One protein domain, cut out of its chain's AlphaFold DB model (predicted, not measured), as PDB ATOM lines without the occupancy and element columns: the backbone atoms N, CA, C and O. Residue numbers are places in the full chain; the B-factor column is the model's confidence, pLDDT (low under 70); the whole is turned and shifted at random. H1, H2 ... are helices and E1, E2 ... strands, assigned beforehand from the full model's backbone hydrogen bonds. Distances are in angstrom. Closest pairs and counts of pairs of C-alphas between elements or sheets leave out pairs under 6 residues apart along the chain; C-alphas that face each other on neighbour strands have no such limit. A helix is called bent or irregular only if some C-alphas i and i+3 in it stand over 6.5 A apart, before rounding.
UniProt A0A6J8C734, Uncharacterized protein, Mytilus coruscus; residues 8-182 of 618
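This is residues 8 to 182 of the 618 residues of an uncharacterized protein of Mytilus coruscus (UniProt A0A6J8C734). The model is long and flat, with two lobes: at one end the helical hairpin of H1 and H2, with H3 and H4 on H2, and at the other two small strand pairs, E1 with E2 and E3 with E4, among the short helices H6, H7 and H8 and long loops. H5 lies between the lobes, the end of H1 meets the end of H6, and residues 177 to 182 of H9 stick out. The printed part has 175 residues, with nine named helices and four named strands in the order H1 H2 H3 H4 H5 H6 E1 H7 E2 H8 E3 E4 H9; both sheets are antiparallel, and the class is mostly helix. It is loose, with a radius of gyration of the C-alphas of 20.4 A and spans of 69 by 43 by 23 A.

H1, residues 8 to 28, and H2, residues 34 to 52, form a helical hairpin; they touch at a shallow tilt of 11 degrees, opposite ways, with C-alphas 11 and 51 closest at 5.0 A. With residues 45 to 52 alone, H2 touches H3, residues 60 to 66, at C-alphas 45 and 60, 6.4 A. H6, residues 98 to 109, touches H1 only at their ends, C-alphas 28 and 108 being closest at 5.7 A. E1, residues 112 to 114, and E2, residues 139 to 141, are antiparallel neighbours, with N 113 and O 140 2.8 A apart. E3, residues 148 to 153, and E4, residues 167 to 171, form an antiparallel hairpin, with N 170 and O 150 2.8 A apart. H7, residues 120 to 124, is irregular, with C-alphas 121 and 124 7.5 A apart; it comes closest to E3 at C-alphas 120 and 150, 4.3 A. Each O i to N i+4 pair is within hydrogen-bond range in H2, H3, H6 and H5, residues 77 to 82; the counts are 14 of 17 in H1, 4 of 6 in H9, residues 173 to 182, and 0 of 1 in H7, which has 0 of 2 O i to N i+3 pairs within range.

H1 begins at C-alpha 8 (8.417, -25.101, 34.787), spans 29.0 A and has a kink of 27 degrees near residue 17. H2 spans 26.4 A and H6 16.6 A. H4, residues 72 to 75, only just touches H2, with 3 pairs of C-alphas within 8 A, the closest 41 and 72 at 6.3 A. H8, residues 142 to 145, only just touches H5, also with 3 pairs, the closest 79 and 142 at 6.6 A. H9 ends at C-alpha 182 (37.934, -25.996, 28.206).

The C-alphas of Ile 55 and Leu 159, 69.9 A, are the two farthest apart. The printed part has no cut; the links H5 to H6, H7 to E2 and E3 to E4 are long. The mean pLDDT of the printed part is 84.2, and it is under 70 in residues 23 to 32, 73 to 78 and 175 to 182.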
ATOM      1  N   LEU A   8       7.059 -24.564  34.669       77.88
ATOM      2  CA  LEU A   8       8.417 -25.101  34.787       77.88
ATOM      3  C   LEU A   8       8.439 -26.632  34.959       77.88
ATOM      4  O   LEU A   8       9.261 -27.314  34.351       77.88
ATOM      5  N   CYS A   9       7.508 -27.192  35.738       79.50
ATOM      6  CA  CYS A   9       7.394 -28.633  35.966       79.50
ATOM      7  C   CYS A   9       6.908 -29.371  34.712       79.50
ATOM      8  O   CYS A   9       7.433 -30.434  34.385       79.50
ATOM      9  N   ILE A  10       5.959 -28.786  33.969       79.88
ATOM     10  CA  ILE A  10       5.484 -29.339  32.689       79.88
ATOM     11  C   ILE A  10       6.614 -29.314  31.647       79.88
ATOM     12  O   ILE A  10       6.800 -30.284  30.913       79.88
ATOM     13  N   GLU A  11       7.404 -28.239  31.599       79.06
ATOM     14  CA  GLU A  11       8.575 -28.142  30.726       79.06
ATOM     15  C   GLU A  11       9.669 -29.155  31.102       79.06
ATOM     16  O   GLU A  11      10.201 -29.829  30.218       79.06
ATOM     17  N   LYS A  12       9.963 -29.319  32.400       80.88
ATOM     18  CA  LYS A  12      10.927 -30.306  32.915       80.88
ATOM     19  C   LYS A  12      10.489 -31.728  32.550       80.88
ATOM     20  O   LYS A  12      11.263 -32.438  31.919       80.88
ATOM     21  N   LEU A  13       9.235 -32.096  32.827       79.81
ATOM     22  CA  LEU A  13       8.654 -33.406  32.488       79.81
ATOM     23  C   LEU A  13       8.669 -33.680  30.977       79.81
ATOM     24  O   LEU A  13       8.988 -34.789  30.541       79.81
ATOM     25  N   TYR A  14       8.377 -32.662  30.162       81.00
ATOM     26  CA  TYR A  14       8.496 -32.761  28.712       81.00
ATOM     27  C   TYR A  14       9.952 -32.989  28.273       81.00
ATOM     28  O   TYR A  14      10.206 -33.887  27.475       81.00
ATOM     29  N   LYS A  15      10.918 -32.241  28.821       76.75
ATOM     30  CA  LYS A  15      12.346 -32.367  28.480       76.75
ATOM     31  C   LYS A  15      12.991 -33.667  28.972       76.75
ATOM     32  O   LYS A  15      13.892 -34.149  28.295       76.75
ATOM     33  N   THR A  16      12.562 -34.236  30.101       76.00
ATOM     34  CA  THR A  16      13.173 -35.455  30.669       76.00
ATOM     35  C   THR A  16      12.524 -36.750  30.195       76.00
ATOM     36  O   THR A  16      13.242 -37.718  29.961       76.00
ATOM     37  N   PHE A  17      11.197 -36.795  30.038       76.06
ATOM     38  CA  PHE A  17      10.479 -38.027  29.683       76.06
ATOM     39  C   PHE A  17      10.022 -38.026  28.228       76.06
ATOM     40  O   PHE A  17      10.448 -38.867  27.442       76.06
ATOM     41  N   VAL A  18       9.177 -37.064  27.848       77.12
ATOM     42  CA  VAL A  18       8.549 -37.055  26.517       77.12
ATOM     43  C   VAL A  18       9.591 -36.849  25.421       77.12
ATOM     44  O   VAL A  18       9.577 -37.572  24.434       77.12
ATOM     45  N   ARG A  19      10.532 -35.914  25.597       74.94
ATOM     46  CA  ARG A  19      11.633 -35.701  24.654       74.94
ATOM     47  C   ARG A  19      12.531 -36.930  24.561       74.94
ATOM     48  O   ARG A  19      12.828 -37.330  23.451       74.94
ATOM     49  N   SER A  20      12.915 -37.550  25.674       72.94
ATOM     50  CA  SER A  20      13.741 -38.767  25.652       72.94
ATOM     51  C   SER A  20      13.051 -39.917  24.910       72.94
ATOM     52  O   SER A  20      13.706 -40.642  24.170       72.94
ATOM     53  N   LEU A  21      11.726 -40.044  25.044       72.31
ATOM     54  CA  LEU A  21      10.917 -40.987  24.267       72.31
ATOM     55  C   LEU A  21      10.846 -40.603  22.782       72.31
ATOM     56  O   LEU A  21      11.010 -41.475  21.938       72.31
ATOM     57  N   LEU A  22      10.650 -39.325  22.440       72.69
ATOM     58  CA  LEU A  22      10.635 -38.859  21.045       72.69
ATOM     59  C   LEU A  22      12.011 -39.011  20.376       72.69
ATOM     60  O   LEU A  22      12.078 -39.507  19.263       72.69
ATOM     61  N   ASP A  23      13.099 -38.669  21.069       66.38
ATOM     62  CA  ASP A  23      14.484 -38.832  20.611       66.38
ATOM     63  C   ASP A  23      14.887 -40.333  20.563       66.38
ATOM     64  O   ASP A  23      15.832 -40.701  19.864       66.38
ATOM     65  N   TYR A  24      14.193 -41.228  21.283       64.75
ATOM     66  CA  TYR A  24      14.329 -42.692  21.165       64.75
ATOM     67  C   TYR A  24      13.526 -43.253  19.980       64.75
ATOM     68  O   TYR A  24      14.037 -44.084  19.232       64.75
ATOM     69  N   VAL A  25      12.301 -42.761  19.768       65.81
ATOM     70  CA  VAL A  25      11.480 -43.082  18.592       65.81
ATOM     71  C   VAL A  25      12.180 -42.614  17.315       65.81
ATOM     72  O   VAL A  25      12.332 -43.419  16.410       65.81
ATOM     73  N   ASP A  26      12.699 -41.387  17.259       61.12
ATOM     74  CA  ASP A  26      13.445 -40.861  16.104       61.12
ATOM     75  C   ASP A  26      14.600 -41.796  15.699       61.12
ATOM     76  O   ASP A  26      14.698 -42.221  14.554       61.12
ATOM     77  N   ALA A  27      15.404 -42.238  16.673       55.38
ATOM     78  CA  ALA A  27      16.544 -43.122  16.421       55.38
ATOM     79  C   ALA A  27      16.179 -44.580  16.082       55.38
ATOM     80  O   ALA A  27      16.893 -45.233  15.324       55.38
ATOM     81  N   ASN A  28      15.080 -45.116  16.622       53.16
ATOM     82  CA  ASN A  28      14.585 -46.434  16.205       53.16
ATOM     83  C   ASN A  28      13.933 -46.386  14.812       53.16
ATOM     84  O   ASN A  28      13.927 -47.391  14.097       53.16
ATOM     85  N   TYR A  29      13.397 -45.227  14.425       58.66
ATOM     86  CA  TYR A  29      12.658 -45.001  13.190       58.66
ATOM     87  C   TYR A  29      13.435 -44.119  12.188       58.66
ATOM     88  O   TYR A  29      12.847 -43.281  11.504       58.66
ATOM     89  N   ASP A  30      14.724 -44.422  11.975       51.34
ATOM     90  CA  ASP A  30      15.540 -43.920  10.841       51.34
ATOM     91  C   ASP A  30      14.888 -44.166   9.447       51.34
ATOM     92  O   ASP A  30      15.321 -43.598   8.446       51.34
ATOM     93  N   ASN A  31      13.836 -44.999   9.383       53.09
ATOM     94  CA  ASN A  31      12.976 -45.260   8.220       53.09
ATOM     95  C   ASN A  31      11.479 -44.929   8.481       53.09
ATOM     96  O   ASN A  31      10.608 -45.589   7.910       53.09
ATOM     97  N   CYS A  32      11.127 -43.978   9.360       63.06
ATOM     98  CA  CYS A  32       9.723 -43.543   9.482       63.06
ATOM     99  C   CYS A  32       9.190 -43.045   8.129       63.06
ATOM    100  O   CYS A  32       9.904 -42.389   7.365       63.06
ATOM    101  N   SER A  33       7.919 -43.329   7.829       74.00
ATOM    102  CA  SER A  33       7.291 -42.715   6.660       74.00
ATOM    103  C   SER A  33       7.204 -41.197   6.859       74.00
ATOM    104  O   SER A  33       7.185 -40.700   7.990       74.00
ATOM    105  N   SER A  34       7.091 -40.426   5.775       73.50
ATOM    106  CA  SER A  34       6.893 -38.973   5.890       73.50
ATOM    107  C   SER A  34       5.630 -38.611   6.689       73.50
ATOM    108  O   SER A  34       5.597 -37.558   7.323       73.50
ATOM    109  N   ALA A  35       4.624 -39.495   6.711       80.62
ATOM    110  CA  ALA A  35       3.433 -39.355   7.543       80.62
ATOM    111  C   ALA A  35       3.736 -39.590   9.035       80.62
ATOM    112  O   ALA A  35       3.328 -38.788   9.872       80.62
ATOM    113  N   ASP A  36       4.504 -40.625   9.376       78.00
ATOM    114  CA  ASP A  36       4.898 -40.913  10.763       78.00
ATOM    115  C   ASP A  36       5.814 -39.823  11.327       78.00
ATOM    116  O   ASP A  36       5.600 -39.351  12.443       78.00
ATOM    117  N   SER A  37       6.772 -39.342  10.529       78.25
ATOM    118  CA  SER A  37       7.613 -38.192  10.880       78.25
ATOM    119  C   SER A  37       6.760 -36.948  11.173       78.25
ATOM    120  O   SER A  37       6.934 -36.298  12.205       78.25
ATOM    121  N   ALA A  38       5.760 -36.661  10.328       82.69
ATOM    122  CA  ALA A  38       4.816 -35.566  10.549       82.69
ATOM    123  C   ALA A  38       3.936 -35.772  11.799       82.69
ATOM    124  O   ALA A  38       3.649 -34.804  12.507       82.69
ATOM    125  N   ASN A  39       3.551 -37.011  12.118       84.69
ATOM    126  CA  ASN A  39       2.810 -37.352  13.336       84.69
ATOM    127  C   ASN A  39       3.656 -37.136  14.600       84.69
ATOM    128  O   ASN A  39       3.177 -36.523  15.557       84.69
ATOM    129  N   ILE A  40       4.921 -37.566  14.599       82.94
ATOM    130  CA  ILE A  40       5.876 -37.348  15.699       82.94
ATOM    131  C   ILE A  40       6.121 -35.840  15.888       82.94
ATOM    132  O   ILE A  40       6.017 -35.327  17.003       82.94
ATOM    133  N   GLU A  41       6.343 -35.101  14.798       87.06
ATOM    134  CA  GLU A  41       6.502 -33.640  14.791       87.06
ATOM    135  C   GLU A  41       5.214 -32.916  15.261       87.06
ATOM    136  O   GLU A  41       5.279 -31.891  15.942       87.06
ATOM    137  N   HIS A  42       4.021 -33.464  15.000       89.50
ATOM    138  CA  HIS A  42       2.753 -32.947  15.533       89.50
ATOM    139  C   HIS A  42       2.580 -33.219  17.040       89.50
ATOM    140  O   HIS A  42       2.180 -32.315  17.782       89.50
ATOM    141  N   VAL A  43       2.911 -34.425  17.521       87.62
ATOM    142  CA  VAL A  43       2.933 -34.761  18.959       87.62
ATOM    143  C   VAL A  43       3.893 -33.831  19.699       87.62
ATOM    144  O   VAL A  43       3.528 -33.233  20.714       87.62
ATOM    145  N   GLN A  44       5.082 -33.638  19.135       87.88
ATOM    146  CA  GLN A  44       6.093 -32.699  19.597       87.88
ATOM    147  C   GLN A  44       5.556 -31.265  19.676       87.88
ATOM    148  O   GLN A  44       5.568 -30.684  20.764       87.88
ATOM    149  N   ARG A  45       4.976 -30.734  18.586       90.19
ATOM    150  CA  ARG A  45       4.340 -29.404  18.570       90.19
ATOM    151  C   ARG A  45       3.327 -29.251  19.690       90.19
ATOM    152  O   ARG A  45       3.311 -28.236  20.389       90.19
ATOM    153  N   ARG A  46       2.451 -30.244  19.852       89.81
ATOM    154  CA  ARG A  46       1.361 -30.207  20.827       89.81
ATOM    155  C   ARG A  46       1.897 -30.235  22.255       89.81
ATOM    156  O   ARG A  46       1.428 -29.452  23.077       89.81
ATOM    157  N   ALA A  47       2.913 -31.047  22.528       86.31
ATOM    158  CA  ALA A  47       3.584 -31.087  23.820       86.31
ATOM    159  C   ALA A  47       4.310 -29.764  24.139       86.31
ATOM    160  O   ALA A  47       4.094 -29.213  25.217       86.31
ATOM    161  N   SER A  48       5.055 -29.182  23.188       87.06
ATOM    162  CA  SER A  48       5.677 -27.856  23.359       87.06
ATOM    163  C   SER A  48       4.643 -26.734  23.538       87.06
ATOM    164  O   SER A  48       4.854 -25.812  24.320       87.06
ATOM    165  N   THR A  49       3.488 -26.813  22.869       90.25
ATOM    166  CA  THR A  49       2.374 -25.856  23.049       90.25
ATOM    167  C   THR A  49       1.775 -25.973  24.455       90.25
ATOM    168  O   THR A  49       1.416 -24.976  25.084       90.25
ATOM    169  N   ILE A  50       1.664 -27.196  24.984       86.00
ATOM    170  CA  ILE A  50       1.168 -27.441  26.342       86.00
ATOM    171  C   ILE A  50       2.150 -26.897  27.386       86.00
ATOM    172  O   ILE A  50       1.686 -26.208  28.293       86.00
ATOM    173  N   SER A  51       3.459 -27.146  27.239       83.31
ATOM    174  CA  SER A  51       4.490 -26.732  28.206       83.31
ATOM    175  C   SER A  51       4.810 -25.234  28.194       83.31
ATOM    176  O   SER A  51       5.052 -24.669  29.252       83.31
ATOM    177  N   THR A  52       4.768 -24.565  27.040       85.31
ATOM    178  CA  THR A  52       4.966 -23.099  26.952       85.31
ATOM    179  C   THR A  52       3.726 -22.290  27.310       85.31
ATOM    180  O   THR A  52       3.827 -21.116  27.645       85.31
ATOM    181  N   GLY A  53       2.533 -22.876  27.192       86.56
ATOM    182  CA  GLY A  53       1.292 -22.102  27.222       86.56
ATOM    183  C   GLY A  53       0.983 -21.362  25.912       86.56
ATOM    184  O   GLY A  53      -0.041 -20.687  25.850       86.56
ATOM    185  N   ALA A  54       1.802 -21.515  24.863       88.50
ATOM    186  CA  ALA A  54       1.626 -20.822  23.590       88.50
ATOM    187  C   ALA A  54       0.227 -21.019  22.972       88.50
ATOM    188  O   ALA A  54      -0.440 -22.048  23.149       88.50
ATOM    189  N   ILE A  55      -0.211 -20.015  22.210       89.62
ATOM    190  CA  ILE A  55      -1.476 -20.036  21.471       89.62
ATOM    191  C   ILE A  55      -1.323 -20.972  20.259       89.62
ATOM    192  O   ILE A  55      -0.253 -21.064  19.661       89.62
ATOM    193  N   ARG A  56      -2.400 -21.659  19.850       83.81
ATOM    194  CA  ARG A  56      -2.381 -22.635  18.735       83.81
ATOM    195  C   ARG A  56      -1.812 -22.083  17.414       83.81
ATOM    196  O   ARG A  56      -1.291 -22.855  16.614       83.81
ATOM    197  N   VAL A  57      -1.909 -20.769  17.193       91.00
ATOM    198  CA  VAL A  57      -1.413 -20.081  15.987       91.00
ATOM    199  C   VAL A  57       0.102 -19.841  15.980       91.00
ATOM    200  O   VAL A  57       0.649 -19.505  14.931       91.00
ATOM    201  N   THR A  58       0.810 -20.040  17.099       93.50
ATOM    202  CA  THR A  58       2.267 -19.851  17.155       93.50
ATOM    203  C   THR A  58       2.969 -20.765  16.144       93.50
ATOM    204  O   THR A  58       2.727 -21.982  16.086       93.50
ATOM    205  N   LYS A  59       3.849 -20.170  15.325       94.69
ATOM    206  CA  LYS A  59       4.648 -20.878  14.315       94.69
ATOM    207  C   LYS A  59       5.508 -21.944  14.994       94.69
ATOM    208  O   LYS A  59       6.181 -21.661  15.982       94.69
ATOM    209  N   HIS A  60       5.516 -23.158  14.442       91.75
ATOM    210  CA  HIS A  60       6.155 -24.304  15.096       91.75
ATOM    211  C   HIS A  60       7.657 -24.079  15.360       91.75
ATOM    212  O   HIS A  60       8.138 -24.352  16.452       91.75
ATOM    213  N   VAL A  61       8.378 -23.491  14.402       89.81
ATOM    214  CA  VAL A  61       9.814 -23.193  14.548       89.81
ATOM    215  C   VAL A  61      10.085 -22.222  15.705       89.81
ATOM    216  O   VAL A  61      11.012 -22.431  16.480       89.81
ATOM    217  N   THR A  62       9.252 -21.187  15.862       91.19
ATOM    218  CA  THR A  62       9.354 -20.218  16.966       91.19
ATOM    219  C   THR A  62       9.095 -20.888  18.313       91.19
ATOM    220  O   THR A  62       9.862 -20.689  19.249       91.19
ATOM    221  N   LEU A  63       8.060 -21.731  18.378       91.56
ATOM    222  CA  LEU A  63       7.688 -22.493  19.568       91.56
ATOM    223  C   LEU A  63       8.818 -23.418  20.045       91.56
ATOM    224  O   LEU A  63       9.124 -23.443  21.233       91.56
ATOM    225  N   LEU A  64       9.447 -24.163  19.130       87.25
ATOM    226  CA  LEU A  64      10.562 -25.053  19.465       87.25
ATOM    227  C   LEU A  64      11.816 -24.267  19.875       87.25
ATOM    228  O   LEU A  64      12.467 -24.621  20.861       87.25
ATOM    229  N   LYS A  65      12.108 -23.149  19.193       86.62
ATOM    230  CA  LYS A  65      13.220 -22.260  19.557       86.62
ATOM    231  C   LYS A  65      13.065 -21.693  20.975       86.62
ATOM    232  O   LYS A  65      14.056 -21.640  21.694       86.62
ATOM    233  N   GLU A  66      11.848 -21.332  21.395       85.56
ATOM    234  CA  GLU A  66      11.558 -20.845  22.759       85.56
ATOM    235  C   GLU A  66      11.906 -21.889  23.833       85.56
ATOM    236  O   GLU A  66      12.546 -21.559  24.828       85.56
ATOM    237  N   VAL A  67      11.558 -23.165  23.626       83.25
ATOM    238  CA  VAL A  67      11.884 -24.239  24.587       83.25
ATOM    239  C   VAL A  67      13.329 -24.749  24.486       83.25
ATOM    240  O   VAL A  67      13.713 -25.627  25.263       83.25
ATOM    241  N   GLY A  68      14.152 -24.216  23.576       82.75
ATOM    242  CA  GLY A  68      15.529 -24.674  23.347       82.75
ATOM    243  C   GLY A  68      15.586 -26.052  22.684       82.75
ATOM    244  O   GLY A  68      16.308 -26.943  23.136       82.75
ATOM    245  N   ILE A  69      14.743 -26.259  21.673       80.62
ATOM    246  CA  ILE A  69      14.557 -27.534  20.985       80.62
ATOM    247  C   ILE A  69      14.576 -27.302  19.468       80.62
ATOM    248  O   ILE A  69      14.072 -26.307  18.957       80.62
ATOM    249  N   GLU A  70      15.178 -28.233  18.740       81.31
ATOM    250  CA  GLU A  70      15.265 -28.218  17.275       81.31
ATOM    251  C   GLU A  70      14.107 -29.022  16.659       81.31
ATOM    252  O   GLU A  70      13.485 -29.824  17.355       81.31
ATOM    253  N   LEU A  71      13.807 -28.863  15.367       79.69
ATOM    254  CA  LEU A  71      12.821 -29.720  14.682       79.69
ATOM    255  C   LEU A  71      13.299 -31.183  14.668       79.69
ATOM    256  O   LEU A  71      14.503 -31.441  14.728       79.69
ATOM    257  N   LEU A  72      12.384 -32.148  14.546       73.00
ATOM    258  CA  LEU A  72      12.747 -33.569  14.476       73.00
ATOM    259  C   LEU A  72      13.693 -33.817  13.287       73.00
ATOM    260  O   LEU A  72      14.793 -34.337  13.456       73.00
ATOM    261  N   LYS A  73      13.340 -33.250  12.122       67.75
ATOM    262  CA  LYS A  73      14.143 -33.274  10.882       67.75
ATOM    263  C   LYS A  73      15.590 -32.772  11.028       67.75
ATOM    264  O   LYS A  73      16.381 -32.964  10.114       67.75
ATOM    265  N   THR A  74      15.909 -32.068  12.118       64.94
ATOM    266  CA  THR A  74      17.235 -31.496  12.384       64.94
ATOM    267  C   THR A  74      18.041 -32.242  13.460       64.94
ATOM    268  O   THR A  74      19.253 -32.080  13.479       64.94
ATOM    269  N   ARG A  75      17.447 -33.083  14.325       66.12
ATOM    270  CA  ARG A  75      18.145 -33.555  15.549       66.12
ATOM    271  C   ARG A  75      19.137 -34.707  15.392       66.12
ATOM    272  O   ARG A  75      20.131 -34.732  16.113       66.12
ATOM    273  N   HIS A  76      18.881 -35.667  14.506       56.56
ATOM    274  CA  HIS A  76      19.776 -36.820  14.310       56.56
ATOM    275  C   HIS A  76      20.351 -36.896  12.895       56.56
ATOM    276  O   HIS A  76      21.543 -37.157  12.720       56.56
ATOM    277  N   VAL A  77      19.529 -36.539  11.909       56.69
ATOM    278  CA  VAL A  77      19.884 -36.390  10.495       56.69
ATOM    279  C   VAL A  77      21.118 -35.501  10.272       56.69
ATOM    280  O   VAL A  77      21.987 -35.852   9.473       56.69
ATOM    281  N   HIS A  78      21.252 -34.395  11.014       59.62
ATOM    282  CA  HIS A  78      22.337 -33.445  10.771       59.62
ATOM    283  C   HIS A  78      23.742 -33.993  11.033       59.62
ATOM    284  O   HIS A  78      24.659 -33.479  10.419       59.62
ATOM    285  N   ILE A  79      23.984 -34.997  11.886       71.94
ATOM    286  CA  ILE A  79      25.386 -35.410  12.123       71.94
ATOM    287  C   ILE A  79      25.976 -36.096  10.886       71.94
ATOM    288  O   ILE A  79      27.105 -35.792  10.514       71.94
ATOM    289  N   LEU A  80      25.219 -36.970  10.215       82.56
ATOM    290  CA  LEU A  80      25.680 -37.574   8.961       82.56
ATOM    291  C   LEU A  80      25.730 -36.534   7.838       82.56
ATOM    292  O   LEU A  80      26.755 -36.420   7.172       82.56
ATOM    293  N   ASP A  81      24.676 -35.727   7.686       82.69
ATOM    294  CA  ASP A  81      24.597 -34.717   6.628       82.69
ATOM    295  C   ASP A  81      25.681 -33.619   6.786       82.69
ATOM    296  O   ASP A  81      26.312 -33.235   5.805       82.69
ATOM    297  N   ASN A  82      25.979 -33.160   8.012       82.50
ATOM    298  CA  ASN A  82      27.031 -32.165   8.300       82.50
ATOM    299  C   ASN A  82      28.444 -32.720   8.080       82.50
ATOM    300  O   ASN A  82      29.356 -31.961   7.758       82.50
ATOM    301  N   LEU A  83      28.639 -34.029   8.277       86.12
ATOM    302  CA  LEU A  83      29.892 -34.724   7.967       86.12
ATOM    303  C   LEU A  83      29.957 -35.186   6.498       86.12
ATOM    304  O   LEU A  83      30.947 -35.794   6.101       86.12
ATOM    305  N   ASN A  84      28.921 -34.902   5.698       91.44
ATOM    306  CA  ASN A  84      28.760 -35.351   4.314       91.44
ATOM    307  C   ASN A  84      28.872 -36.887   4.149       91.44
ATOM    308  O   ASN A  84      29.454 -37.393   3.189       91.44
ATOM    309  N   ILE A  85      28.331 -37.638   5.116       89.75
ATOM    310  CA  ILE A  85      28.314 -39.106   5.147       89.75
ATOM    311  C   ILE A  85      26.958 -39.607   4.637       89.75
ATOM    312  O   ILE A  85      25.908 -39.205   5.135       89.75
ATOM    313  N   SER A  86      26.966 -40.551   3.689       88.62
ATOM    314  CA  SER A  86      25.730 -41.156   3.170       88.62
ATOM    315  C   SER A  86      24.903 -41.818   4.280       88.62
ATOM    316  O   SER A  86      25.424 -42.591   5.092       88.62
ATOM    317  N   ARG A  87      23.583 -41.578   4.270       84.88
ATOM    318  CA  ARG A  87      22.619 -42.243   5.166       84.88
ATOM    319  C   ARG A  87      22.374 -43.707   4.792       84.88
ATOM    320  O   ARG A  87      22.170 -44.530   5.688       84.88
ATOM    321  N   VAL A  88      22.478 -44.055   3.509       88.62
ATOM    322  CA  VAL A  88      22.448 -45.447   3.039       88.62
ATOM    323  C   VAL A  88      23.868 -46.010   3.084       88.62
ATOM    324  O   VAL A  88      24.800 -45.398   2.565       88.62
ATOM    325  N   ARG A  89      24.038 -47.166   3.734       91.31
ATOM    326  CA  ARG A  89      25.311 -47.895   3.761       91.31
ATOM    327  C   ARG A  89      25.483 -48.619   2.430       91.31
ATOM    328  O   ARG A  89      24.659 -49.479   2.124       91.31
ATOM    329  N   ASN A  90      26.551 -48.337   1.694       94.50
ATOM    330  CA  ASN A  90      26.914 -49.161   0.546       94.50
ATOM    331  C   ASN A  90      27.382 -50.540   1.039       94.50
ATOM    332  O   ASN A  90      27.984 -50.669   2.107       94.50
ATOM    333  N   THR A  91      27.069 -51.603   0.303       94.12
ATOM    334  CA  THR A  91      27.454 -52.965   0.684       94.12
ATOM    335  C   THR A  91      27.557 -53.838  -0.564       94.12
ATOM    336  O   THR A  91      26.688 -53.718  -1.424       94.12
ATOM    337  N   PRO A  92      28.579 -54.701  -0.681       93.19
ATOM    338  CA  PRO A  92      28.659 -55.701  -1.744       93.19
ATOM    339  C   PRO A  92      27.815 -56.952  -1.433       93.19
ATOM    340  O   PRO A  92      27.631 -57.791  -2.303       93.19
ATOM    341  N   ASP A  93      27.329 -57.109  -0.194       93.81
ATOM    342  CA  ASP A  93      26.465 -58.229   0.202       93.81
ATOM    343  C   ASP A  93      25.014 -58.036  -0.273       93.81
ATOM    344  O   ASP A  93      24.280 -57.222   0.289       93.81
ATOM    345  N   ASP A  94      24.569 -58.856  -1.226       93.94
ATOM    346  CA  ASP A  94      23.178 -58.859  -1.715       93.94
ATOM    347  C   ASP A  94      22.157 -59.377  -0.679       93.94
ATOM    348  O   ASP A  94      20.957 -59.108  -0.779       93.94
ATOM    349  N   VAL A  95      22.603 -60.155   0.318       93.62
ATOM    350  CA  VAL A  95      21.723 -60.885   1.251       93.62
ATOM    351  C   VAL A  95      22.131 -60.670   2.708       93.62
ATOM    352  O   VAL A  95      23.238 -61.005   3.125       93.62
ATOM    353  N   VAL A  96      21.186 -60.208   3.534       93.25
ATOM    354  CA  VAL A  96      21.384 -60.047   4.984       93.25
ATOM    355  C   VAL A  96      20.833 -61.256   5.748       93.25
ATOM    356  O   VAL A  96      19.621 -61.465   5.850       93.25
ATOM    357  N   ASN A  97      21.728 -62.049   6.342       91.94
ATOM    358  CA  ASN A  97      21.350 -63.220   7.140       91.94
ATOM    359  C   ASN A  97      20.708 -62.842   8.503       91.94
ATOM    360  O   ASN A  97      20.539 -61.671   8.851       91.94
ATOM    361  N   GLY A  98      20.312 -63.846   9.296       95.12
ATOM    362  CA  GLY A  98      19.676 -63.626  10.604       95.12
ATOM    363  C   GLY A  98      20.556 -62.896  11.632       95.12
ATOM    364  O   GLY A  98      20.039 -62.111  12.423       95.12
ATOM    365  N   PHE A  99      21.876 -63.099  11.604       94.12
ATOM    366  CA  PHE A  99      22.817 -62.391  12.480       94.12
ATOM    367  C   PHE A  99      23.047 -60.949  12.018       94.12
ATOM    368  O   PHE A  99      23.047 -60.044  12.848       94.12
ATOM    369  N   GLY A 100      23.151 -60.716  10.706       93.56
ATOM    370  CA  GLY A 100      23.238 -59.374  10.127       93.56
ATOM    371  C   GLY A 100      22.026 -58.511  10.485       93.56
ATOM    372  O   GLY A 100      22.189 -57.368  10.900       93.56
ATOM    373  N   ARG A 101      20.810 -59.079  10.435       94.44
ATOM    374  CA  ARG A 101      19.588 -58.392  10.893       94.44
ATOM    375  C   ARG A 101      19.660 -58.001  12.373       94.44
ATOM    376  O   ARG A 101      19.478 -56.828  12.679       94.44
ATOM    377  N   LYS A 102      20.039 -58.929  13.260       93.38
ATOM    378  CA  LYS A 102      20.230 -58.647  14.697       93.38
ATOM    379  C   LYS A 102      21.302 -57.581  14.963       93.38
ATOM    380  O   LYS A 102      21.120 -56.741  15.838       93.38
ATOM    381  N   LEU A 103      22.404 -57.584  14.210       94.19
ATOM    382  CA  LEU A 103      23.449 -56.562  14.330       94.19
ATOM    383  C   LEU A 103      22.945 -55.180  13.885       94.19
ATOM    384  O   LEU A 103      23.235 -54.186  14.545       94.19
ATOM    385  N   LEU A 104      22.160 -55.107  12.807       91.44
ATOM    386  CA  LEU A 104      21.543 -53.859  12.352       91.44
ATOM    387  C   LEU A 104      20.493 -53.339  13.351       91.44
ATOM    388  O   LEU A 104      20.457 -52.139  13.612       91.44
ATOM    389  N   GLU A 105      19.684 -54.217  13.949       87.62
ATOM    390  CA  GLU A 105      18.760 -53.868  15.041       87.62
ATOM    391  C   GLU A 105      19.502 -53.353  16.280       87.62
ATOM    392  O   GLU A 105      19.121 -52.324  16.841       87.62
ATOM    393  N   PHE A 106      20.600 -54.009  16.674       90.44
ATOM    394  CA  PHE A 106      21.482 -53.535  17.740       90.44
ATOM    395  C   PHE A 106      22.046 -52.143  17.427       90.44
ATOM    396  O   PHE A 106      22.019 -51.269  18.294       90.44
ATOM    397  N   CYS A 107      22.515 -51.915  16.196       91.06
ATOM    398  CA  CYS A 107      23.085 -50.633  15.786       91.06
ATOM    399  C   CYS A 107      22.070 -49.488  15.902       91.06
ATOM    400  O   CYS A 107      22.367 -48.476  16.540       91.06
ATOM    401  N   LYS A 108      20.848 -49.691  15.384       83.12
ATOM    402  CA  LYS A 108      19.726 -48.743  15.511       83.12
ATOM    403  C   LYS A 108      19.389 -48.464  16.977       83.12
ATOM    404  O   LYS A 108      19.456 -47.321  17.423       83.12
ATOM    405  N   SER A 109      19.146 -49.525  17.751       78.12
ATOM    406  CA  SER A 109      18.733 -49.439  19.161       78.12
ATOM    407  C   SER A 109      19.740 -48.700  20.053       78.12
ATOM    408  O   SER A 109      19.353 -48.110  21.060       78.12
ATOM    409  N   ASN A 110      21.031 -48.730  19.697       78.81
ATOM    410  CA  ASN A 110      22.126 -48.129  20.468       78.81
ATOM    411  C   ASN A 110      22.712 -46.851  19.830       78.81
ATOM    412  O   ASN A 110      23.709 -46.332  20.332       78.81
ATOM    413  N   LYS A 111      22.114 -46.325  18.749       80.75
ATOM    414  CA  LYS A 111      22.589 -45.130  18.016       80.75
ATOM    415  C   LYS A 111      24.056 -45.225  17.554       80.75
ATOM    416  O   LYS A 111      24.815 -44.249  17.630       80.75
ATOM    417  N   VAL A 112      24.463 -46.406  17.085       91.19
ATOM    418  CA  VAL A 112      25.807 -46.667  16.543       91.19
ATOM    419  C   VAL A 112      25.762 -47.032  15.060       91.19
ATOM    420  O   VAL A 112      24.801 -47.615  14.567       91.19
ATOM    421  N   PHE A 113      26.826 -46.683  14.342       92.81
ATOM    422  CA  PHE A 113      26.919 -46.727  12.888       92.81
ATOM    423  C   PHE A 113      28.060 -47.647  12.460       92.81
ATOM    424  O   PHE A 113      29.184 -47.506  12.937       92.81
ATOM    425  N   ILE A 114      27.771 -48.562  11.531       96.06
ATOM    426  CA  ILE A 114      28.784 -49.345  10.807       96.06
ATOM    427  C   ILE A 114      29.474 -48.419   9.795       96.06
ATOM    428  O   ILE A 114      28.786 -47.820   8.966       96.06
ATOM    429  N   LEU A 115      30.807 -48.319   9.846       96.75
ATOM    430  CA  LEU A 115      31.608 -47.440   8.978       96.75
ATOM    431  C   LEU A 115      31.817 -47.986   7.562       96.75
ATOM    432  O   LEU A 115      31.977 -47.203   6.624       96.75
ATOM    433  N   ASN A 116      31.821 -49.314   7.415       96.94
ATOM    434  CA  ASN A 116      32.016 -49.999   6.140       96.94
ATOM    435  C   ASN A 116      30.959 -49.548   5.125       96.94
ATOM    436  O   ASN A 116      29.762 -49.638   5.411       96.94
ATOM    437  N   GLY A 117      31.383 -49.060   3.959       95.62
ATOM    438  CA  GLY A 117      30.474 -48.493   2.962       95.62
ATOM    439  C   GLY A 117      29.903 -47.109   3.289       95.62
ATOM    440  O   GLY A 117      28.841 -46.769   2.763       95.62
ATOM    441  N   ARG A 118      30.530 -46.331   4.186       94.62
ATOM    442  CA  ARG A 118      30.071 -44.971   4.553       94.62
ATOM    443  C   ARG A 118      31.147 -43.890   4.593       94.62
ATOM    444  O   ARG A 118      30.825 -42.746   4.291       94.62
ATOM    445  N   VAL A 119      32.370 -44.205   5.028       95.12
ATOM    446  CA  VAL A 119      33.381 -43.193   5.397       95.12
ATOM    447  C   VAL A 119      34.728 -43.478   4.729       95.12
ATOM    448  O   VAL A 119      35.113 -44.634   4.569       95.12
ATOM    449  N   GLY A 120      35.467 -42.417   4.387       95.00
ATOM    450  CA  GLY A 120      36.838 -42.504   3.880       95.00
ATOM    451  C   GLY A 120      36.939 -43.110   2.480       95.00
ATOM    452  O   GLY A 120      36.089 -42.876   1.625       95.00
ATOM    453  N   GLN A 121      37.985 -43.900   2.236       95.81
ATOM    454  CA  GLN A 121      38.166 -44.600   0.959       95.81
ATOM    455  C   GLN A 121      37.206 -45.788   0.774       95.81
ATOM    456  O   GLN A 121      37.068 -46.288  -0.343       95.81
ATOM    457  N   ASP A 122      36.537 -46.250   1.835       95.75
ATOM    458  CA  ASP A 122      35.580 -47.360   1.768       95.75
ATOM    459  C   ASP A 122      34.134 -46.935   1.446       95.75
ATOM    460  O   ASP A 122      33.205 -47.720   1.601       95.75
ATOM    461  N   VAL A 123      33.892 -45.712   0.957       94.06
ATOM    462  CA  VAL A 123      32.539 -45.282   0.535       94.06
ATOM    463  C   VAL A 123      31.935 -46.223  -0.520       94.06
ATOM    464  O   VAL A 123      30.732 -46.467  -0.497       94.06
ATOM    465  N   ASN A 124      32.754 -46.830  -1.384       92.56
ATOM    466  CA  ASN A 124      32.308 -47.810  -2.385       92.56
ATOM    467  C   ASN A 124      32.180 -49.253  -1.846       92.56
ATOM    468  O   ASN A 124      31.962 -50.165  -2.634       92.56
ATOM    469  N   ALA A 125      32.305 -49.448  -0.527       89.56
ATOM    470  CA  ALA A 125      32.097 -50.697   0.208       89.56
ATOM    471  C   ALA A 125      32.855 -51.916  -0.340       89.56
ATOM    472  O   ALA A 125      32.313 -52.750  -1.070       89.56
ATOM    473  N   LYS A 126      34.115 -52.073   0.068       95.00
ATOM    474  CA  LYS A 126      34.879 -53.277  -0.260       95.00
ATOM    475  C   LYS A 126      34.452 -54.463   0.628       95.00
ATOM    476  O   LYS A 126      34.153 -54.291   1.809       95.00
ATOM    477  N   PRO A 127      34.469 -55.694   0.100       95.56
ATOM    478  CA  PRO A 127      34.359 -56.913   0.903       95.56
ATOM    479  C   PRO A 127      35.537 -57.059   1.882       95.56
ATOM    480  O   PRO A 127      36.691 -56.793   1.535       95.56
ATOM    481  N   THR A 128      35.266 -57.548   3.095       96.25
ATOM    482  CA  THR A 128      36.294 -57.800   4.126       96.25
ATOM    483  C   THR A 128      36.762 -59.249   4.159       96.25
ATOM    484  O   THR A 128      37.764 -59.543   4.794       96.25
ATOM    485  N   SER A 129      36.078 -60.155   3.460       93.88
ATOM    486  CA  SER A 129      36.403 -61.581   3.391       93.88
ATOM    487  C   SER A 129      36.526 -62.042   1.940       93.88
ATOM    488  O   SER A 129      35.549 -61.968   1.195       93.88
ATOM    489  N   ARG A 130      37.722 -62.513   1.545       85.88
ATOM    490  CA  ARG A 130      38.090 -63.109   0.232       85.88
ATOM    491  C   ARG A 130      37.440 -62.483  -1.012       85.88
ATOM    492  O   ARG A 130      37.159 -63.183  -1.977       85.88
ATOM    493  N   ASN A 131      37.229 -61.174  -1.002       78.56
ATOM    494  CA  ASN A 131      36.512 -60.423  -2.031       78.56
ATOM    495  C   ASN A 131      35.019 -60.780  -2.244       78.56
ATOM    496  O   ASN A 131      34.439 -60.337  -3.229       78.56
ATOM    497  N   ASN A 132      34.383 -61.504  -1.315       87.38
ATOM    498  CA  ASN A 132      33.003 -61.989  -1.450       87.38
ATOM    499  C   ASN A 132      31.993 -61.354  -0.483       87.38
ATOM    500  O   ASN A 132      30.821 -61.264  -0.833       87.38
ATOM    501  N   SER A 133      32.390 -60.979   0.741       92.94
ATOM    502  CA  SER A 133      31.423 -60.515   1.757       92.94
ATOM    503  C   SER A 133      32.013 -59.526   2.758       92.94
ATOM    504  O   SER A 133      33.225 -59.545   3.002       92.94
ATOM    505  N   VAL A 134      31.170 -58.697   3.381       95.56
ATOM    506  CA  VAL A 134      31.533 -57.899   4.565       95.56
ATOM    507  C   VAL A 134      31.141 -58.684   5.813       95.56
ATOM    508  O   VAL A 134      29.966 -58.920   6.075       95.56
ATOM    509  N   ILE A 135      32.132 -59.108   6.595       94.81
ATOM    510  CA  ILE A 135      31.924 -59.816   7.872       94.81
ATOM    511  C   ILE A 135      32.660 -59.160   9.047       94.81
ATOM    512  O   ILE A 135      32.355 -59.461  10.200       94.81
ATOM    513  N   ASP A 136      33.573 -58.228   8.762       96.12
ATOM    514  CA  ASP A 136      34.386 -57.508   9.741       96.12
ATOM    515  C   ASP A 136      34.002 -56.026   9.732       96.12
ATOM    516  O   ASP A 136      34.208 -55.312   8.750       96.12
ATOM    517  N   TYR A 137      33.441 -55.534  10.832       95.56
ATOM    518  CA  TYR A 137      32.848 -54.198  10.878       95.56
ATOM    519  C   TYR A 137      33.565 -53.298  11.877       95.56
ATOM    520  O   TYR A 137      33.885 -53.728  12.985       95.56
ATOM    521  N   ILE A 138      33.730 -52.018  11.533       96.94
ATOM    522  CA  ILE A 138      33.982 -50.977  12.537       96.94
ATOM    523  C   ILE A 138      32.657 -50.294  12.861       96.94
ATOM    524  O   ILE A 138      31.926 -49.891  11.957       96.94
ATOM    525  N   ILE A 139      32.356 -50.169  14.154       96.69
ATOM    526  CA  ILE A 139      31.122 -49.575  14.672       96.69
ATOM    527  C   ILE A 139      31.484 -48.459  15.655       96.69
ATOM    528  O   ILE A 139      32.316 -48.667  16.539       96.69
ATOM    529  N   CYS A 140      30.861 -47.285  15.534       94.38
ATOM    530  CA  CYS A 140      31.028 -46.189  16.495       94.38
ATOM    531  C   CYS A 140      29.745 -45.356  16.674       94.38
ATOM    532  O   CYS A 140      28.789 -45.494  15.914       94.38
ATOM    533  N   THR A 141      29.692 -44.499  17.696       90.06
ATOM    534  CA  THR A 141      28.571 -43.562  17.902       90.06
ATOM    535  C   THR A 141      28.629 -42.398  16.910       90.06
ATOM    536  O   THR A 141      29.706 -42.035  16.435       90.06
ATOM    537  N   SER A 142      27.493 -41.739  16.653       83.25
ATOM    538  CA  SER A 142      27.449 -40.532  15.804       83.25
ATOM    539  C   SER A 142      28.431 -39.444  16.252       83.25
ATOM    540  O   SER A 142      29.105 -38.843  15.423       83.25
ATOM    541  N   HIS A 143      28.579 -39.231  17.563       82.19
ATOM    542  CA  HIS A 143      29.544 -38.275  18.113       82.19
ATOM    543  C   HIS A 143      31.007 -38.653  17.821       82.19
ATOM    544  O   HIS A 143      31.862 -37.775  17.761       82.19
ATOM    545  N   PHE A 144      31.320 -39.939  17.635       88.00
ATOM    546  CA  PHE A 144      32.676 -40.371  17.305       88.00
ATOM    547  C   PHE A 144      33.002 -40.225  15.809       88.00
ATOM    548  O   PHE A 144      34.169 -40.060  15.462       88.00
ATOM    549  N   LEU A 145      31.992 -40.230  14.926       89.94
ATOM    550  CA  LEU A 145      32.179 -40.084  13.473       89.94
ATOM    551  C   LEU A 145      32.946 -38.814  13.093       89.94
ATOM    552  O   LEU A 145      33.779 -38.870  12.196       89.94
ATOM    553  N   GLN A 146      32.730 -37.702  13.801       88.81
ATOM    554  CA  GLN A 146      33.415 -36.429  13.527       88.81
ATOM    555  C   GLN A 146      34.943 -36.490  13.717       88.81
ATOM    556  O   GLN A 146      35.653 -35.607  13.246       88.81
ATOM    557  N   PHE A 147      35.451 -37.517  14.408       91.69
ATOM    558  CA  PHE A 147      36.883 -37.753  14.595       91.69
ATOM    559  C   PHE A 147      37.449 -38.760  13.584       91.69
ATOM    560  O   PHE A 147      38.658 -38.964  13.553       91.69
ATOM    561  N   VAL A 148      36.626 -39.411  12.756       94.19
ATOM    562  CA  VAL A 148      37.103 -40.358  11.738       94.19
ATOM    563  C   VAL A 148      37.527 -39.578  10.493       94.19
ATOM    564  O   VAL A 148      36.689 -39.088   9.745       94.19
ATOM    565  N   SER A 149      38.837 -39.477  10.259       93.56
ATOM    566  CA  SER A 149      39.397 -38.747   9.108       93.56
ATOM    567  C   SER A 149      39.569 -39.619   7.863       93.56
ATOM    568  O   SER A 149      39.487 -39.119   6.745       93.56
ATOM    569  N   ASN A 150      39.793 -40.924   8.035       96.38
ATOM    570  CA  ASN A 150      39.764 -41.905   6.952       96.38
ATOM    571  C   ASN A 150      39.380 -43.287   7.500       96.38
ATOM    572  O   ASN A 150      39.709 -43.637   8.636       96.38
ATOM    573  N   PHE A 151      38.735 -44.087   6.663       97.50
ATOM    574  CA  PHE A 151      38.532 -45.513   6.859       97.50
ATOM    575  C   PHE A 151      38.750 -46.218   5.517       97.50
ATOM    576  O   PHE A 151      38.257 -45.767   4.482       97.50
ATOM    577  N   GLU A 152      39.521 -47.301   5.527       97.06
ATOM    578  CA  GLU A 152      39.824 -48.084   4.333       97.06
ATOM    579  C   GLU A 152      39.935 -49.578   4.649       97.06
ATOM    580  O   GLU A 152      40.442 -49.992   5.696       97.06
ATOM    581  N   ILE A 153      39.488 -50.391   3.695       96.75
ATOM    582  CA  ILE A 153      39.734 -51.830   3.660       96.75
ATOM    583  C   ILE A 153      40.921 -52.056   2.721       96.75
ATOM    584  O   ILE A 153      40.865 -51.719   1.529       96.75
ATOM    585  N   GLY A 154      42.014 -52.576   3.281       93.88
ATOM    586  CA  GLY A 154      43.234 -52.895   2.546       93.88
ATOM    587  C   GLY A 154      43.106 -54.184   1.733       93.88
ATOM    588  O   GLY A 154      42.157 -54.950   1.891       93.88
ATOM    589  N   GLU A 155      44.072 -54.441   0.854       91.50
ATOM    590  CA  GLU A 155      44.051 -55.638   0.009       91.50
ATOM    591  C   GLU A 155      44.180 -56.932   0.830       91.50
ATOM    592  O   GLU A 155      45.000 -57.038   1.749       91.50
ATOM    593  N   PHE A 156      43.392 -57.946   0.459       91.56
ATOM    594  CA  PHE A 156      43.507 -59.283   1.029       91.56
ATOM    595  C   PHE A 156      44.905 -59.863   0.776       91.56
ATOM    596  O   PHE A 156      45.353 -59.988  -0.366       91.56
ATOM    597  N   SER A 157      45.576 -60.296   1.844       84.75
ATOM    598  CA  SER A 157      46.897 -60.914   1.764       84.75
ATOM    599  C   SER A 157      46.931 -62.254   2.484       84.75
ATOM    600  O   SER A 157      46.846 -62.316   3.713       84.75
ATOM    601  N   LYS A 158      47.197 -63.318   1.711       84.06
ATOM    602  CA  LYS A 158      47.415 -64.700   2.190       84.06
ATOM    603  C   LYS A 158      48.554 -64.832   3.217       84.06
ATOM    604  O   LYS A 158      48.707 -65.890   3.838       84.06
ATOM    605  N   LEU A 159      49.385 -63.798   3.374       78.75
ATOM    606  CA  LEU A 159      50.418 -63.720   4.407       78.75
ATOM    607  C   LEU A 159      49.830 -63.379   5.784       78.75
ATOM    608  O   LEU A 159      50.275 -63.949   6.777       78.75
ATOM    609  N   PHE A 160      48.851 -62.469   5.839       79.31
ATOM    610  CA  PHE A 160      48.308 -61.917   7.086       79.31
ATOM    611  C   PHE A 160      46.984 -62.552   7.515       79.31
ATOM    612  O   PHE A 160      46.711 -62.610   8.710       79.31
ATOM    613  N   SER A 161      46.190 -63.062   6.572       88.94
ATOM    614  CA  SER A 161      44.995 -63.853   6.862       88.94
ATOM    615  C   SER A 161      44.759 -64.907   5.783       88.94
ATOM    616  O   SER A 161      45.204 -64.787   4.644       88.94
ATOM    617  N   ASP A 162      44.054 -65.965   6.148       85.81
ATOM    618  CA  ASP A 162      43.507 -66.969   5.248       85.81
ATOM    619  C   ASP A 162      42.186 -66.522   4.597       85.81
ATOM    620  O   ASP A 162      41.864 -67.004   3.505       85.81
ATOM    621  N   VAL A 163      41.439 -65.611   5.232       92.88
ATOM    622  CA  VAL A 163      40.111 -65.154   4.785       92.88
ATOM    623  C   VAL A 163      39.966 -63.626   4.760       92.88
ATOM    624  O   VAL A 163      39.386 -63.102   3.810       92.88
ATOM    625  N   HIS A 164      40.511 -62.908   5.743       95.75
ATOM    626  CA  HIS A 164      40.150 -61.517   6.036       95.75
ATOM    627  C   HIS A 164      41.085 -60.463   5.415       95.75
ATOM    628  O   HIS A 164      42.308 -60.614   5.369       95.75
ATOM    629  N   SER A 165      40.500 -59.347   4.994       95.06
ATOM    630  CA  SER A 165      41.178 -58.117   4.586       95.06
ATOM    631  C   SER A 165      41.460 -57.230   5.809       95.06
ATOM    632  O   SER A 165      40.620 -57.136   6.706       95.06
ATOM    633  N   PRO A 166      42.616 -56.546   5.879       95.06
ATOM    634  CA  PRO A 166      42.927 -55.661   6.995       95.06
ATOM    635  C   PRO A 166      42.059 -54.394   6.968       95.06
ATOM    636  O   PRO A 166      41.946 -53.728   5.938       95.06
ATOM    637  N   LEU A 167      41.498 -54.028   8.123       96.56
ATOM    638  CA  LEU A 167      40.761 -52.778   8.323       96.56
ATOM    639  C   LEU A 167      41.705 -51.694   8.861       96.56
ATOM    640  O   LEU A 167      42.388 -51.922   9.862       96.56
ATOM    641  N   SER A 168      41.718 -50.514   8.239       96.62
ATOM    642  CA  SER A 168      42.519 -49.369   8.690       96.62
ATOM    643  C   SER A 168      41.622 -48.167   8.977       96.62
ATOM    644  O   SER A 168      40.896 -47.689   8.109       96.62
ATOM    645  N   LEU A 169      41.678 -47.674  10.216       97.31
ATOM    646  CA  LEU A 169      40.919 -46.521  10.698       97.31
ATOM    647  C   LEU A 169      41.883 -45.411  11.112       97.31
ATOM    648  O   LEU A 169      42.799 -45.649  11.901       97.31
ATOM    649  N   HIS A 170      41.650 -44.197  10.624       95.88
ATOM    650  CA  HIS A 170      42.422 -43.017  10.984       95.88
ATOM    651  C   HIS A 170      41.550 -42.041  11.778       95.88
ATOM    652  O   HIS A 170      40.500 -41.599  11.308       95.88
ATOM    653  N   ILE A 171      41.989 -41.718  12.994       94.44
ATOM    654  CA  ILE A 171      41.251 -40.884  13.948       94.44
ATOM    655  C   ILE A 171      42.010 -39.564  14.113       94.44
ATOM    656  O   ILE A 171      43.174 -39.573  14.518       94.44
ATOM    657  N   ASP A 172      41.366 -38.437  13.813       90.69
ATOM    658  CA  ASP A 172      41.895 -37.120  14.155       90.69
ATOM    659  C   ASP A 172      41.695 -36.840  15.650       90.69
ATOM    660  O   ASP A 172      40.598 -36.554  16.127       90.69
ATOM    661  N   CYS A 173      42.794 -36.889  16.396       84.00
ATOM    662  CA  CYS A 173      42.817 -36.530  17.809       84.00
ATOM    663  C   CYS A 173      43.092 -35.035  18.060       84.00
ATOM    664  O   CYS A 173      43.041 -34.606  19.212       84.00
ATOM    665  N   GLN A 174      43.400 -34.219  17.043       80.00
ATOM    666  CA  GLN A 174      43.699 -32.797  17.257       80.00
ATOM    667  C   GLN A 174      42.441 -32.005  17.619       80.00
ATOM    668  O   GLN A 174      42.477 -31.164  18.520       80.00
ATOM    669  N   SER A 175      41.317 -32.305  16.968       68.69
ATOM    670  CA  SER A 175      39.988 -31.787  17.315       68.69
ATOM    671  C   SER A 175      39.569 -32.155  18.751       68.69
ATOM    672  O   SER A 175      39.121 -31.283  19.497       68.69
ATOM    673  N   LEU A 176      39.827 -33.394  19.196       65.88
ATOM    674  CA  LEU A 176      39.638 -33.816  20.597       65.88
ATOM    675  C   LEU A 176      40.467 -32.982  21.591       65.88
ATOM    676  O   LEU A 176      39.974 -32.624  22.661       65.88
ATOM    677  N   ILE A 177      41.722 -32.668  21.260       68.69
ATOM    678  CA  ILE A 177      42.619 -31.901  22.142       68.69
ATOM    679  C   ILE A 177      42.203 -30.426  22.218       68.69
ATOM    680  O   ILE A 177      42.212 -29.857  23.309       68.69
ATOM    681  N   LYS A 178      41.785 -29.815  21.100       62.72
ATOM    682  CA  LYS A 178      41.310 -28.419  21.076       62.72
ATOM    683  C   LYS A 178      40.082 -28.218  21.971       62.72
ATOM    684  O   LYS A 178      40.046 -27.254  22.729       62.72
ATOM    685  N   ASN A 179      39.144 -29.167  21.968       54.34
ATOM    686  CA  ASN A 179      37.969 -29.117  22.844       54.34
ATOM    687  C   ASN A 179      38.323 -29.348  24.330       54.34
ATOM    688  O   ASN A 179      37.692 -28.763  25.208       54.34
ATOM    689  N   LYS A 180      39.373 -30.127  24.633       48.72
ATOM    690  CA  LYS A 180      39.816 -30.387  26.018       48.72
ATOM    691  C   LYS A 180      40.416 -29.193  26.755       48.72
ATOM    692  O   LYS A 180      40.455 -29.230  27.980       48.72
ATOM    693  N   VAL A 181      40.848 -28.134  26.065       48.47
ATOM    694  CA  VAL A 181      41.394 -26.933  26.735       48.47
ATOM    695  C   VAL A 181      40.357 -26.284  27.671       48.47
ATOM    696  O   VAL A 181      40.736 -25.676  28.670       48.47
ATOM    697  N   ILE A 182      39.063 -26.493  27.403       50.62
ATOM    698  CA  ILE A 182      37.934 -25.996  28.206       50.62
ATOM    699  C   ILE A 182      37.636 -26.905  29.427       50.62
ATOM    700  O   ILE A 182      37.050 -26.444  30.401       50.62
TER     701      ILE A 182